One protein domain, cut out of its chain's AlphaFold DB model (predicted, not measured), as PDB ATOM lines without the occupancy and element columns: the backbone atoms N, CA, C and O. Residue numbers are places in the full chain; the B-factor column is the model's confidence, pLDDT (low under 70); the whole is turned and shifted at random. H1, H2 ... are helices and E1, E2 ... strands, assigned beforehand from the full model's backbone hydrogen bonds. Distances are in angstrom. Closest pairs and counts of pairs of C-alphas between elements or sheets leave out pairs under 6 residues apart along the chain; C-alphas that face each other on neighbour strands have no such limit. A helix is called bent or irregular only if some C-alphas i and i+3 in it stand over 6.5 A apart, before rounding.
ATOM      1  N   TRP A  16     -25.981  62.722 228.528       95.69
ATOM      2  CA  TRP A  16     -25.974  62.683 229.985       95.69
ATOM      3  C   TRP A  16     -27.351  62.291 230.521       95.69
ATOM      4  O   TRP A  16     -28.376  62.741 230.003       95.69
ATOM      5  N   VAL A  17     -27.363  61.493 231.583       94.81
ATOM      6  CA  VAL A  17     -28.555  61.129 232.351       94.81
ATOM      7  C   VAL A  17     -28.338  61.473 233.819       94.81
ATOM      8  O   VAL A  17     -27.250  61.293 234.358       94.81
ATOM      9  N   ALA A  18     -29.382  61.978 234.478       93.12
ATOM     10  CA  ALA A  18     -29.316  62.341 235.896       93.12
ATOM     11  C   ALA A  18     -29.259  61.122 236.827       93.12
ATOM     12  O   ALA A  18     -28.814  61.239 237.965       93.12
ATOM     13  N   ARG A  19     -29.782  59.994 236.345       92.69
ATOM     14  CA  ARG A  19     -29.850  58.703 237.018       92.69
ATOM     15  C   ARG A  19     -30.128  57.642 235.964       92.69
ATOM     16  O   ARG A  19     -30.874  57.924 235.018       92.69
ATOM     17  N   LEU A  20     -29.594  56.445 236.139       92.50
ATOM     18  CA  LEU A  20     -29.941  55.291 235.318       92.50
ATOM     19  C   LEU A  20     -30.221  54.066 236.181       92.50
ATOM     20  O   LEU A  20     -29.913  54.025 237.371       92.50
ATOM     21  N   THR A  21     -30.854  53.085 235.559       92.38
ATOM     22  CA  THR A  21     -31.027  51.754 236.126       92.38
ATOM     23  C   THR A  21     -30.615  50.748 235.075       92.38
ATOM     24  O   THR A  21     -31.064  50.871 233.930       92.38
ATOM     25  N   GLU A  22     -29.829  49.756 235.453       90.19
ATOM     26  CA  GLU A  22     -29.434  48.667 234.570       90.19
ATOM     27  C   GLU A  22     -29.597  47.316 235.253       90.19
ATOM     28  O   GLU A  22     -29.811  47.247 236.459       90.19
ATOM     29  N   PHE A  23     -29.569  46.256 234.455       85.94
ATOM     30  CA  PHE A  23     -29.466  44.904 234.979       85.94
ATOM     31  C   PHE A  23     -27.998  44.502 234.908       85.94
ATOM     32  O   PHE A  23     -27.417  44.594 233.824       85.94
ATOM     33  N   ASP A  24     -27.427  44.091 236.035       83.62
ATOM     34  CA  ASP A  24     -26.052  43.594 236.099       83.62
ATOM     35  C   ASP A  24     -25.912  42.204 235.440       83.62
ATOM     36  O   ASP A  24     -26.846  41.676 234.820       83.62
ATOM     37  N   GLU A  25     -24.720  41.607 235.529       81.50
ATOM     38  CA  GLU A  25     -24.434  40.294 234.932       81.50
ATOM     39  C   GLU A  25     -25.280  39.168 235.557       81.50
ATOM     40  O   GLU A  25     -25.577  38.164 234.899       81.50
ATOM     41  N   GLU A  26     -25.715  39.350 236.802       86.44
ATOM     42  CA  GLU A  26     -26.578  38.452 237.562       86.44
ATOM     43  C   GLU A  26     -28.078  38.694 237.308       86.44
ATOM     44  O   GLU A  26     -28.914  37.867 237.691       86.44
ATOM     45  N   GLY A  27     -28.430  39.773 236.602       83.75
ATOM     46  CA  GLY A  27     -29.805  40.169 236.309       83.75
ATOM     47  C   GLY A  27     -30.492  40.913 237.456       83.75
ATOM     48  O   GLY A  27     -31.721  41.038 237.446       83.75
ATOM     49  N   GLU A  28     -29.731  41.402 238.432       84.06
ATOM     50  CA  GLU A  28     -30.208  42.259 239.510       84.06
ATOM     51  C   GLU A  28     -30.258  43.718 239.042       84.06
ATOM     52  O   GLU A  28     -29.480  44.166 238.201       84.06
ATOM     53  N   LEU A  29     -31.231  44.471 239.557       86.75
ATOM     54  CA  LEU A  29     -31.408  45.869 239.172       86.75
ATOM     55  C   LEU A  29     -30.415  46.756 239.935       86.75
ATOM     56  O   LEU A  29     -30.617  47.042 241.118       86.75
ATOM     57  N   GLU A  30     -29.409  47.263 239.236       87.38
ATOM     58  CA  GLU A  30     -28.498  48.281 239.737       87.38
ATOM     59  C   GLU A  30     -29.028  49.686 239.428       87.38
ATOM     60  O   GLU A  30     -29.679  49.949 238.410       87.38
ATOM     61  N   VAL A  31     -28.764  50.616 240.341       84.50
ATOM     62  CA  VAL A  31     -29.059  52.034 240.165       84.50
ATOM     63  C   VAL A  31     -27.748  52.801 240.227       84.50
ATOM     64  O   VAL A  31     -27.175  52.929 241.307       84.50
ATOM     65  N   ALA A  32     -27.352  53.393 239.105       84.69
ATOM     66  CA  ALA A  32     -26.272  54.369 239.077       84.69
ATOM     67  C   ALA A  32     -26.828  55.802 239.090       84.69
ATOM     68  O   ALA A  32     -27.954  56.076 238.643       84.69
ATOM     69  N   ASP A  33     -26.032  56.723 239.631       89.94
ATOM     70  CA  ASP A  33     -26.366  58.141 239.707       89.94
ATOM     71  C   ASP A  33     -26.140  58.816 238.335       89.94
ATOM     72  O   ASP A  33     -26.450  58.269 237.272       89.94
ATOM     73  N   ALA A  34     -25.679  60.066 238.335       94.56
ATOM     74  CA  ALA A  34     -25.491  60.844 237.130       94.56
ATOM     75  C   ALA A  34     -24.338  60.281 236.289       94.56
ATOM     76  O   ALA A  34     -23.191  60.242 236.737       94.56
ATOM     77  N   ALA A  35     -24.638  59.944 235.039       95.44
ATOM     78  CA  ALA A  35     -23.705  59.287 234.140       95.44
ATOM     79  C   ALA A  35     -23.752  59.885 232.731       95.44
ATOM     80  O   ALA A  35     -24.734  60.509 232.314       95.44
ATOM     81  N   VAL A  36     -22.684  59.658 231.973       95.94
ATOM     82  CA  VAL A  36     -22.667  59.848 230.519       95.94
ATOM     83  C   VAL A  36     -22.680  58.487 229.847       95.94
ATOM     84  O   VAL A  36     -21.862  57.630 230.179       95.94
ATOM     85  N   LEU A  37     -23.581  58.316 228.882       96.31
ATOM     86  CA  LEU A  37     -23.661  57.111 228.067       96.31
ATOM     87  C   LEU A  37     -22.529  57.085 227.032       96.31
ATOM     88  O   LEU A  37     -22.204  58.108 226.423       96.31
ATOM     89  N   GLN A  38     -21.962  55.905 226.817       95.69
ATOM     90  CA  GLN A  38     -20.870  55.629 225.887       95.69
ATOM     91  C   GLN A  38     -21.195  54.389 225.059       95.69
ATOM     92  O   GLN A  38     -21.937  53.515 225.500       95.69
ATOM     93  N   TYR A  39     -20.631  54.297 223.859       96.25
ATOM     94  CA  TYR A  39     -20.852  53.190 222.930       96.25
ATOM     95  C   TYR A  39     -22.346  52.895 222.744       96.25
ATOM     96  O   TYR A  39     -22.766  51.745 222.701       96.25
ATOM     97  N   VAL A  40     -23.161  53.953 222.669       97.38
ATOM     98  CA  VAL A  40     -24.620  53.849 222.597       97.38
ATOM     99  C   VAL A  40     -25.010  53.190 221.279       97.38
ATOM    100  O   VAL A  40     -24.934  53.813 220.222       97.38
ATOM    101  N   GLU A  41     -25.435  51.936 221.308       97.44
ATOM    102  CA  GLU A  41     -25.829  51.180 220.117       97.44
ATOM    103  C   GLU A  41     -27.263  51.503 219.699       97.44
ATOM    104  O   GLU A  41     -27.586  51.566 218.511       97.44
ATOM    105  N   SER A  42     -28.135  51.751 220.679       96.81
ATOM    106  CA  SER A  42     -29.535  52.088 220.432       96.81
ATOM    107  C   SER A  42     -30.095  53.063 221.461       96.81
ATOM    108  O   SER A  42     -29.643  53.126 222.600       96.81
ATOM    109  N   LEU A  43     -31.094  53.822 221.017       96.69
ATOM    110  CA  LEU A  43     -31.910  54.744 221.804       96.69
ATOM    111  C   LEU A  43     -33.373  54.510 221.417       96.69
ATOM    112  O   LEU A  43     -33.651  54.070 220.297       96.69
ATOM    113  N   ASP A  44     -34.328  54.843 222.277       95.62
ATOM    114  CA  ASP A  44     -35.734  54.883 221.878       95.62
ATOM    115  C   ASP A  44     -35.989  55.968 220.812       95.62
ATOM    116  O   ASP A  44     -35.280  56.973 220.717       95.62
ATOM    117  N   ALA A  45     -36.997  55.760 219.960       94.94
ATOM    118  CA  ALA A  45     -37.203  56.572 218.756       94.94
ATOM    119  C   ALA A  45     -37.438  58.070 219.039       94.94
ATOM    120  O   ALA A  45     -37.017  58.929 218.255       94.94
ATOM    121  N   ALA A  46     -38.088  58.395 220.162       94.25
ATOM    122  CA  ALA A  46     -38.316  59.779 220.565       94.25
ATOM    123  C   ALA A  46     -36.989  60.470 220.909       94.25
ATOM    124  O   ALA A  46     -36.723  61.580 220.441       94.25
ATOM    125  N   VAL A  47     -36.120  59.781 221.649       95.38
ATOM    126  CA  VAL A  47     -34.789  60.283 222.005       95.38
ATOM    127  C   VAL A  47     -33.875  60.368 220.785       95.38
ATOM    128  O   VAL A  47     -33.190  61.376 220.628       95.38
ATOM    129  N   GLN A  48     -33.921  59.403 219.859       95.88
ATOM    130  CA  GLN A  48     -33.190  59.509 218.585       95.88
ATOM    131  C   GLN A  48     -33.570  60.778 217.816       95.88
ATOM    132  O   GLN A  48     -32.699  61.506 217.341       95.88
ATOM    133  N   THR A  49     -34.871  61.067 217.723       95.31
ATOM    134  CA  THR A  49     -35.374  62.262 217.033       95.31
ATOM    135  C   THR A  49     -34.834  63.533 217.685       95.31
ATOM    136  O   THR A  49     -34.328  64.418 216.993       95.31
ATOM    137  N   PHE A  50     -34.874  63.599 219.017       95.62
ATOM    138  CA  PHE A  50     -34.327  64.720 219.778       95.62
ATOM    139  C   PHE A  50     -32.817  64.902 219.561       95.62
ATOM    140  O   PHE A  50     -32.360  66.028 219.342       95.62
ATOM    141  N   VAL A  51     -32.044  63.810 219.583       95.69
ATOM    142  CA  VAL A  51     -30.590  63.833 219.360       95.69
ATOM    143  C   VAL A  51     -30.264  64.342 217.958       95.69
ATOM    144  O   VAL A  51     -29.460  65.260 217.827       95.69
ATOM    145  N   VAL A  52     -30.932  63.836 216.919       95.94
ATOM    146  CA  VAL A  52     -30.704  64.272 215.528       95.94
ATOM    147  C   VAL A  52     -30.999  65.762 215.345       95.94
ATOM    148  O   VAL A  52     -30.272  66.450 214.630       95.94
ATOM    149  N   GLN A  53     -32.038  66.278 216.003       95.44
ATOM    150  CA  GLN A  53     -32.406  67.694 215.935       95.44
ATOM    151  C   GLN A  53     -31.443  68.596 216.716       95.44
ATOM    152  O   GLN A  53     -31.135  69.701 216.271       95.44
ATOM    153  N   SER A  54     -30.971  68.138 217.876       95.38
ATOM    154  CA  SER A  54     -30.196  68.963 218.814       95.38
ATOM    155  C   SER A  54     -28.686  68.881 218.592       95.38
ATOM    156  O   SER A  54     -27.964  69.829 218.897       95.38
ATOM    157  N   ALA A  55     -28.206  67.745 218.090       96.06
ATOM    158  CA  ALA A  55     -26.797  67.408 217.948       96.06
ATOM    159  C   ALA A  55     -26.569  66.557 216.680       96.06
ATOM    160  O   ALA A  55     -26.187  65.393 216.777       96.06
ATOM    161  N   PRO A  56     -26.746  67.122 215.470       96.19
ATOM    162  CA  PRO A  56     -26.691  66.368 214.209       96.19
ATOM    163  C   PRO A  56     -25.327  65.722 213.904       96.19
ATOM    164  O   PRO A  56     -25.231  64.847 213.044       96.19
ATOM    165  N   LEU A  57     -24.261  66.146 214.593       97.06
ATOM    166  CA  LEU A  57     -22.934  65.531 214.502       97.06
ATOM    167  C   LEU A  57     -22.816  64.245 215.334       97.06
ATOM    168  O   LEU A  57     -21.901  63.462 215.089       97.06
ATOM    169  N   LEU A  58     -23.719  64.006 216.288       97.69
ATOM    170  CA  LEU A  58     -23.829  62.752 217.025       97.69
ATOM    171  C   LEU A  58     -24.799  61.836 216.275       97.69
ATOM    172  O   LEU A  58     -26.011  62.040 216.291       97.69
ATOM    173  N   ARG A  59     -24.264  60.833 215.579       97.56
ATOM    174  CA  ARG A  59     -25.048  59.935 214.721       97.56
ATOM    175  C   ARG A  59     -24.421  58.553 214.647       97.56
ATOM    176  O   ARG A  59     -23.237  58.391 214.933       97.56
ATOM    177  N   ILE A  60     -25.207  57.559 214.233       97.75
ATOM    178  CA  ILE A  60     -24.708  56.193 214.056       97.75
ATOM    179  C   ILE A  60     -23.539  56.175 213.066       97.75
ATOM    180  O   ILE A  60     -23.656  56.643 211.929       97.75
ATOM    181  N   GLY A  61     -22.424  55.590 213.494       96.94
ATOM    182  CA  GLY A  61     -21.262  55.330 212.657       96.94
ATOM    183  C   GLY A  61     -20.571  54.023 213.038       96.94
ATOM    184  O   GLY A  61     -20.641  53.570 214.180       96.94
ATOM    185  N   ARG A  62     -19.905  53.396 212.062       95.75
ATOM    186  CA  ARG A  62     -19.152  52.153 212.272       95.75
ATOM    187  C   ARG A  62     -17.754  52.461 212.793       95.75
ATOM    188  O   ARG A  62     -16.928  53.002 212.055       95.75
ATOM    189  N   SER A  63     -17.451  52.048 214.019       92.81
ATOM    190  CA  SER A  63     -16.096  52.117 214.561       92.81
ATOM    191  C   SER A  63     -15.336  50.835 214.246       92.81
ATOM    192  O   SER A  63     -15.721  49.747 214.662       92.81
ATOM    193  N   ARG A  64     -14.217  50.951 213.523       89.81
ATOM    194  CA  ARG A  64     -13.341  49.793 213.272       89.81
ATOM    195  C   ARG A  64     -12.679  49.296 214.554       89.81
ATOM    196  O   ARG A  64     -12.544  48.095 214.721       89.81
ATOM    197  N   THR A  65     -12.295  50.216 215.436       88.00
ATOM    198  CA  THR A  65     -11.613  49.897 216.696       88.00
ATOM    199  C   THR A  65     -12.549  49.230 217.698       88.00
ATOM    200  O   THR A  65     -12.145  48.277 218.346       88.00
ATOM    201  N   ALA A  66     -13.797  49.702 217.803       87.44
ATOM    202  CA  ALA A  66     -14.783  49.111 218.711       87.44
ATOM    203  C   ALA A  66     -15.490  47.884 218.107       87.44
ATOM    204  O   ALA A  66     -16.146  47.138 218.819       87.44
ATOM    205  N   GLY A  67     -15.398  47.681 216.789       92.69
ATOM    206  CA  GLY A  67     -16.050  46.568 216.097       92.69
ATOM    207  C   GLY A  67     -17.570  46.705 215.933       92.69
ATOM    208  O   GLY A  67     -18.166  45.884 215.237       92.69
ATOM    209  N   SER A  68     -18.189  47.749 216.492       93.12
ATOM    210  CA  SER A  68     -19.638  47.973 216.500       93.12
ATOM    211  C   SER A  68     -20.061  49.264 215.780       93.12
ATOM    212  O   SER A  68     -19.246  50.128 215.426       93.12
ATOM    213  N   ASN A  69     -21.368  49.369 215.523       96.69
ATOM    214  CA  ASN A  69     -22.017  50.614 215.122       96.69
ATOM    215  C   ASN A  69     -22.622  51.252 216.374       96.69
ATOM    216  O   ASN A  69     -23.383  50.591 217.070       96.69
ATOM    217  N   TYR A  70     -22.332  52.524 216.626       97.94
ATOM    218  CA  TYR A  70     -22.896  53.246 217.766       97.94
ATOM    219  C   TYR A  70     -23.045  54.737 217.448       97.94
ATOM    220  O   TYR A  70     -22.520  55.223 216.438       97.94
ATOM    221  N   TRP A  71     -23.791  55.459 218.283       98.00
ATOM    222  CA  TRP A  71     -23.951  56.909 218.206       98.00
ATOM    223  C   TRP A  71     -22.627  57.580 218.552       98.00
ATOM    224  O   TRP A  71     -22.261  57.686 219.716       98.00
ATOM    225  N   ALA A  72     -21.918  58.032 217.525       97.62
ATOM    226  CA  ALA A  72     -20.597  58.619 217.653       97.62
ATOM    227  C   ALA A  72     -20.586  60.046 217.107       97.62
ATOM    228  O   ALA A  72     -21.314  60.395 216.168       97.62
ATOM    229  N   ASN A  73     -19.720  60.878 217.675       97.94
ATOM    230  CA  ASN A  73     -19.488  62.217 217.154       97.94
ATOM    231  C   ASN A  73     -18.830  62.132 215.772       97.94
ATOM    232  O   ASN A  73     -18.005  61.261 215.525       97.94
ATOM    233  N   HIS A  74     -19.164  63.041 214.864       97.94
ATOM    234  CA  HIS A  74     -18.551  63.154 213.544       97.94
ATOM    235  C   HIS A  74     -17.973  64.553 213.369       97.94
ATOM    236  O   HIS A  74     -18.545  65.548 213.810       97.94
ATOM    237  N   CYS A  75     -16.805  64.634 212.738       97.44
ATOM    238  CA  CYS A  75     -16.158  65.911 212.490       97.44
ATOM    239  C   CYS A  75     -17.006  66.773 211.545       97.44
ATOM    240  O   CYS A  75     -17.283  66.357 210.423       97.44
ATOM    241  N   SER A  76     -17.300  68.011 211.939       96.94
ATOM    242  CA  SER A  76     -18.032  68.986 211.114       96.94
ATOM    243  C   SER A  76     -17.344  69.362 209.795       96.94
ATOM    244  O   SER A  76     -17.965  70.002 208.952       96.94
ATOM    245  N   HIS A  77     -16.071  68.999 209.615       97.75
ATOM    246  CA  HIS A  77     -15.262  69.376 208.451       97.75
ATOM    247  C   HIS A  77     -14.948  68.211 207.512       97.75
ATOM    248  O   HIS A  77     -15.011  68.367 206.298       97.75
ATOM    249  N   CYS A  78     -14.564  67.054 208.060       97.38
ATOM    250  CA  CYS A  78     -14.128  65.900 207.263       97.38
ATOM    251  C   CYS A  78     -14.962  64.638 207.489       97.38
ATOM    252  O   CYS A  78     -14.601  63.573 206.985       97.38
ATOM    253  N   ASP A  79     -16.022  64.749 208.292       97.31
ATOM    254  CA  ASP A  79     -16.964  63.679 208.615       97.31
ATOM    255  C   ASP A  79     -16.344  62.449 209.301       97.31
ATOM    256  O   ASP A  79     -16.970  61.406 209.457       97.31
ATOM    257  N   ALA A  80     -15.091  62.545 209.750       96.88
ATOM    258  CA  ALA A  80     -14.450  61.462 210.475       96.88
ATOM    259  C   ALA A  80     -15.154  61.214 211.812       96.88
ATOM    260  O   ALA A  80     -15.305  62.141 212.613       96.88
ATOM    261  N   LEU A  81     -15.488  59.950 212.079       97.31
ATOM    262  CA  LEU A  81     -15.983  59.488 213.373       97.31
ATOM    263  C   LEU A  81     -14.967  59.820 214.476       97.31
ATOM    264  O   LEU A  81     -13.813  59.398 214.404       97.31
ATOM    265  N   GLN A  82     -15.383  60.582 215.480       95.94
ATOM    266  CA  GLN A  82     -14.658  60.902 216.706       95.94
ATOM    267  C   GLN A  82     -15.167  59.964 217.805       95.94
ATOM    268  O   GLN A  82     -16.259  60.158 218.334       95.94
ATOM    269  N   GLY A  83     -14.409  58.902 218.078       93.94
ATOM    270  CA  GLY A  83     -14.868  57.822 218.950       93.94
ATOM    271  C   GLY A  83     -14.831  58.176 220.433       93.94
ATOM    272  O   GLY A  83     -14.006  58.988 220.862       93.94
ATOM    273  N   ASP A  84     -15.672  57.500 221.215       94.06
ATOM    274  CA  ASP A  84     -15.884  57.796 222.638       94.06
ATOM    275  C   ASP A  84     -14.611  57.677 223.474       94.06
ATOM    276  O   ASP A  84     -14.404  58.475 224.381       94.06
ATOM    277  N   HIS A  85     -13.694  56.782 223.096       88.12
ATOM    278  CA  HIS A  85     -12.371  56.687 223.713       88.12
ATOM    279  C   HIS A  85     -11.613  58.028 223.735       88.12
ATOM    280  O   HIS A  85     -10.950  58.343 224.716       88.12
ATOM    281  N   PHE A  86     -11.718  58.841 222.677       89.50
ATOM    282  CA  PHE A  86     -11.069  60.156 222.620       89.50
ATOM    283  C   PHE A  86     -11.946  61.272 223.192       89.50
ATOM    284  O   PHE A  86     -11.429  62.258 223.711       89.50
ATOM    285  N   VAL A  87     -13.268  61.142 223.068       93.25
ATOM    286  CA  VAL A  87     -14.221  62.153 223.545       93.25
ATOM    287  C   VAL A  87     -14.303  62.152 225.078       93.25
ATOM    288  O   VAL A  87     -14.324  63.216 225.696       93.25
ATOM    289  N   MET A  88     -14.298  60.966 225.684       91.94
ATOM    290  CA  MET A  88     -14.455  60.746 227.124       91.94
ATOM    291  C   MET A  88     -13.158  60.313 227.823       91.94
ATOM    292  O   MET A  88     -13.148  60.122 229.037       91.94
ATOM    293  N   GLY A  89     -12.070  60.129 227.073       89.69
ATOM    294  CA  GLY A  89     -10.776  59.727 227.615       89.69
ATOM    295  C   GLY A  89     -10.061  60.829 228.399       89.69
ATOM    296  O   GLY A  89     -10.498  61.979 228.469       89.69
ATOM    297  N   VAL A  90      -8.906  60.475 228.964       88.12
ATOM    298  CA  VAL A  90      -8.016  61.420 229.657       88.12
ATOM    299  C   VAL A  90      -7.616  62.551 228.708       88.12
ATOM    300  O   VAL A  90      -7.221  62.300 227.571       88.12
ATOM    301  N   ASN A  91      -7.709  63.797 229.184       88.12
ATOM    302  CA  ASN A  91      -7.522  65.019 228.386       88.12
ATOM    303  C   ASN A  91      -8.506  65.164 227.206       88.12
ATOM    304  O   ASN A  91      -8.282  65.973 226.301       88.12
ATOM    305  N   GLY A  92      -9.586  64.381 227.195       91.69
ATOM    306  CA  GLY A  92     -10.685  64.527 226.257       91.69
ATOM    307  C   GLY A  92     -11.562  65.748 226.577       91.69
ATOM    308  O   GLY A  92     -11.463  66.331 227.655       91.69
ATOM    309  N   PRO A  93     -12.463  66.134 225.660       92.94
ATOM    310  CA  PRO A  93     -13.394  67.256 225.823       92.94
ATOM    311  C   PRO A  93     -14.240  67.272 227.097       92.94
ATOM    312  O   PRO A  93     -14.635  68.348 227.527       92.94
ATOM    313  N   PHE A  94     -14.545  66.101 227.661       94.19
ATOM    314  CA  PHE A  94     -15.336  65.968 228.889       94.19
ATOM    315  C   PHE A  94     -14.480  65.636 230.124       94.19
ATOM    316  O   PHE A  94     -15.013  65.279 231.176       94.19
ATOM    317  N   PHE A  95     -13.152  65.763 230.017       92.25
ATOM    318  CA  PHE A  95     -12.212  65.627 231.130       92.25
ATOM    319  C   PHE A  95     -12.018  66.980 231.835       92.25
ATOM    320  O   PHE A  95     -10.935  67.560 231.800       92.25
ATOM    321  N   PHE A  96     -13.090  67.505 232.434       92.38
ATOM    322  CA  PHE A  96     -13.064  68.821 233.077       92.38
ATOM    323  C   PHE A  96     -12.150  68.841 234.303       92.38
ATOM    324  O   PHE A  96     -12.279  68.007 235.203       92.38
ATOM    325  N   GLN A  97     -11.263  69.829 234.358       88.06
ATOM    326  CA  GLN A  97     -10.327  70.071 235.456       88.06
ATOM    327  C   GLN A  97     -10.732  71.266 236.326       88.06
ATOM    328  O   GLN A  97     -10.178  71.443 237.412       88.06
ATOM    329  N   SER A  98     -11.703  72.075 235.888       90.62
ATOM    330  CA  SER A  98     -12.178  73.235 236.645       90.62
ATOM    331  C   SER A  98     -13.681  73.494 236.495       90.62
ATOM    332  O   SER A  98     -14.362  72.947 235.623       90.62
ATOM    333  N   GLN A  99     -14.209  74.350 237.373       89.75
ATOM    334  CA  GLN A  99     -15.603  74.794 237.315       89.75
ATOM    335  C   GLN A  99     -15.870  75.690 236.103       89.75
ATOM    336  O   GLN A  99     -16.958  75.638 235.538       89.75
ATOM    337  N   GLU A 100     -14.889  76.486 235.674       90.44
ATOM    338  CA  GLU A 100     -15.004  77.310 234.469       90.44
ATOM    339  C   GLU A 100     -15.157  76.449 233.211       90.44
ATOM    340  O   GLU A 100     -15.982  76.758 232.351       90.44
ATOM    341  N   GLU A 101     -14.409  75.346 233.117       91.12
ATOM    342  CA  GLU A 101     -14.544  74.406 232.002       91.12
ATOM    343  C   GLU A 101     -15.928  73.755 231.990       91.12
ATOM    344  O   GLU A 101     -16.587  73.727 230.950       91.12
ATOM    345  N   LEU A 102     -16.415  73.312 233.151       92.25
ATOM    346  CA  LEU A 102     -17.762  72.759 233.283       92.25
ATOM    347  C   LEU A 102     -18.844  73.785 232.901       92.25
ATOM    348  O   LEU A 102     -19.797  73.450 232.199       92.25
ATOM    349  N   ALA A 103     -18.689  75.042 233.320       89.81
ATOM    350  CA  ALA A 103     -19.622  76.126 233.018       89.81
ATOM    351  C   ALA A 103     -19.671  76.495 231.524       89.81
ATOM    352  O   ALA A 103     -20.623  77.138 231.086       89.81
ATOM    353  N   SER A 104     -18.681  76.075 230.730       89.12
ATOM    354  CA  SER A 104     -18.686  76.263 229.275       89.12
ATOM    355  C   SER A 104     -19.640  75.314 228.531       89.12
ATOM    356  O   SER A 104     -19.900  75.505 227.340       89.12
ATOM    357  N   LEU A 105     -20.187  74.301 229.215       92.38
ATOM    358  CA  LEU A 105     -21.132  73.364 228.622       92.38
ATOM    359  C   LEU A 105     -22.438  74.044 228.214       92.38
ATOM    360  O   LEU A 105     -23.109  74.710 228.997       92.38
ATOM    361  N   THR A 106     -22.871  73.750 226.991       92.50
ATOM    362  CA  THR A 106     -24.259  73.972 226.583       92.50
ATOM    363  C   THR A 106     -25.050  72.693 226.821       92.50
ATOM    364  O   THR A 106     -24.797  71.679 226.172       92.50
ATOM    365  N   VAL A 107     -26.031  72.743 227.723       92.56
ATOM    366  CA  VAL A 107     -26.900  71.599 228.026       92.56
ATOM    367  C   VAL A 107     -28.232  71.756 227.294       92.56
ATOM    368  O   VAL A 107     -28.880  72.800 227.365       92.56
ATOM    369  N   ARG A 108     -28.654  70.711 226.575       92.44
ATOM    370  CA  ARG A 108     -29.972  70.621 225.932       92.44
ATOM    371  C   ARG A 108     -30.780  69.549 226.648       92.44
ATOM    372  O   ARG A 108     -30.431  68.374 226.580       92.44
ATOM    373  N   GLN A 109     -31.836  69.951 227.345       90.44
ATOM    374  CA  GLN A 109     -32.681  69.012 228.076       90.44
ATOM    375  C   GLN A 109     -33.640  68.290 227.120       90.44
ATOM    376  O   GLN A 109     -34.381  68.936 226.380       90.44
ATOM    377  N   GLY A 110     -33.598  66.955 227.136       86.44
ATOM    378  CA  GLY A 110     -34.550  66.089 226.439       86.44
ATOM    379  C   GLY A 110     -35.784  65.758 227.289       86.44
ATOM    380  O   GLY A 110     -36.023  66.370 228.330       86.44
ATOM    381  N   GLY A 111     -36.571  64.774 226.843       82.88
ATOM    382  CA  GLY A 111     -37.724  64.254 227.590       82.88
ATOM    383  C   GLY A 111     -37.361  63.622 228.945       82.88
ATOM    384  O   GLY A 111     -36.193  63.495 229.302       82.88
ATOM    385  N   SER A 112     -38.373  63.207 229.714       77.38
ATOM    386  CA  SER A 112     -38.226  62.767 231.114       77.38
ATOM    387  C   SER A 112     -37.562  61.398 231.325       77.38
ATOM    388  O   SER A 112     -37.344  61.010 232.470       77.38
ATOM    389  N   GLY A 113     -37.257  60.649 230.264       89.25
ATOM    390  CA  GLY A 113     -36.583  59.354 230.348       89.25
ATOM    391  C   GLY A 113     -36.169  58.835 228.974       89.25
ATOM    392  O   GLY A 113     -36.663  59.320 227.956       89.25
ATOM    393  N   LEU A 114     -35.267  57.853 228.964       93.62
ATOM    394  CA  LEU A 114     -34.804  57.165 227.760       93.62
ATOM    395  C   LEU A 114     -34.621  55.671 228.028       93.62
ATOM    396  O   LEU A 114     -34.448  55.260 229.178       93.62
ATOM    397  N   ARG A 115     -34.625  54.863 226.967       94.94
ATOM    398  CA  ARG A 115     -34.088  53.492 226.994       94.94
ATOM    399  C   ARG A 115     -32.945  53.395 225.997       94.94
ATOM    400  O   ARG A 115     -33.088  53.853 224.866       94.94
ATOM    401  N   ALA A 116     -31.843  52.782 226.411       95.56
ATOM    402  CA  ALA A 116     -30.660  52.625 225.581       95.56
ATOM    403  C   ALA A 116     -30.039  51.240 225.745       95.56
ATOM    404  O   ALA A 116     -30.178  50.612 226.791       95.56
ATOM    405  N   SER A 117     -29.315  50.806 224.717       95.50
ATOM    406  CA  SER A 117     -28.236  49.829 224.862       95.50
ATOM    407  C   SER A 117     -26.931  50.600 224.720       95.50
ATOM    408  O   SER A 117     -26.700  51.222 223.681       95.50
ATOM    409  N   ALA A 118     -26.156  50.664 225.797       95.25
ATOM    410  CA  ALA A 118     -24.965  51.490 225.919       95.25
ATOM    411  C   ALA A 118     -24.119  51.000 227.099       95.25
ATOM    412  O   ALA A 118     -24.650  50.368 228.008       95.25
ATOM    413  N   GLY A 119     -22.839  51.359 227.114       93.44
ATOM    414  CA  GLY A 119     -22.098  51.481 228.365       93.44
ATOM    415  C   GLY A 119     -22.304  52.868 228.977       93.44
ATOM    416  O   GLY A 119     -22.925  53.752 228.377       93.44
ATOM    417  N   TYR A 120     -21.734  53.100 230.153       94.38
ATOM    418  CA  TYR A 120     -21.708  54.426 230.758       94.38
ATOM    419  C   TYR A 120     -20.431  54.653 231.562       94.38
ATOM    420  O   TYR A 120     -19.632  53.751 231.800       94.38
ATOM    421  N   SER A 121     -20.226  55.909 231.944       92.31
ATOM    422  CA  SER A 121     -19.159  56.322 232.849       92.31
ATOM    423  C   SER A 121     -19.685  57.370 233.816       92.31
ATOM    424  O   SER A 121     -20.504  58.208 233.423       92.31
ATOM    425  N   GLU A 122     -19.162  57.359 235.035       92.38
ATOM    426  CA  GLU A 122     -19.506  58.308 236.087       92.38
ATOM    427  C   GLU A 122     -18.338  59.252 236.377       92.38
ATOM    428  O   GLU A 122     -17.160  58.895 236.297       92.38
TER     429      GLU A 122
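Overview. This is residues 16 to 122 of the 137 residues of an uncharacterized protein of Stenotrophomonas maltophilia (UniProt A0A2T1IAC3). A bent antiparallel pair of strands, E3 and E6, makes the middle; E5 of the hairpin E4 and E5 packs on E3, and the hairpin E1 and E2 reaches away as an arm. H1 packs on E4 by a few residues, H2 is a short turn near E3 and E5, and the tiny H3 lies far out on a wide loop that returns to E6. The printed part has 107 residues with three named helices and six named strands, in the order E1 E2 E3 H1 E4 E5 H2 H3 E6, and its class is mixed, helices and strands. The strands form three antiparallel sheets of two: E1 - E2, E3 - E6 and E4 - E5. The whole is compact, with a radius of gyration of the C-alphas of 14.4 A and spans of 43 by 34 by 27 A.

Arrangement. Start at residues 16 to 17, which pair antiparallel with residues 35 to 36 of E3, residues 35 to 43. Next comes the hairpin of E1, residues 20 to 23, and E2, residues 29 to 32, at 148 degrees; look at N 22 and O 30, 3.0 A apart. E2 and E3 meet only through their link. E3 bends by 102 degrees at residue 40 and is antiparallel to E6, residues 116 to 122, at 163 degrees; N 38 and O 119 are within hydrogen-bond range at 2.8 A. H1, residues 45 to 54, comes nearest E4, residues 58 to 62, at the C-alphas of Val 52 and Arg 59, 7.2 A apart. E4 forms a hairpin with E5, residues 69 to 74, at 127 degrees, with N 59 and O 72 3.0 A apart. The closest C-alphas of E3 and E5 are those of Glu 41 and Tyr 70, 4.3 A apart. Residues 73 to 74 of E5 also pair antiparallel with residues 81 to 82. H2, residues 84 to 87, is closest to E3 at the C-alphas of Gln 38 and Asp 84, 6.3 A apart. H3, residues 99 to 103, is apart from H2, E3 and E5. Each O i to N i+4 pair is within hydrogen-bond range in H1 and H3; H2 is too short for such a pair.

Along the chain. Find C-alpha 20 at (-29.941, 55.291, 235.318), where E1 begins. E3 measures 15.5 A from first to last C-alpha, H1 14.2 A, E4 12.5 A and E5 13.1 A. E6 runs 16.3 A and ends at C-alpha 122, (-19.506, 58.308, 236.087).

Size, cuts and confidence. The C-alphas of Glu 26 and His 77 are the two farthest apart, 44.0 A. The printed part has no cut. The links H2 to H3 and H3 to E6 are long. The mean pLDDT of the printed part is 92.8, and no printed residue is under 70.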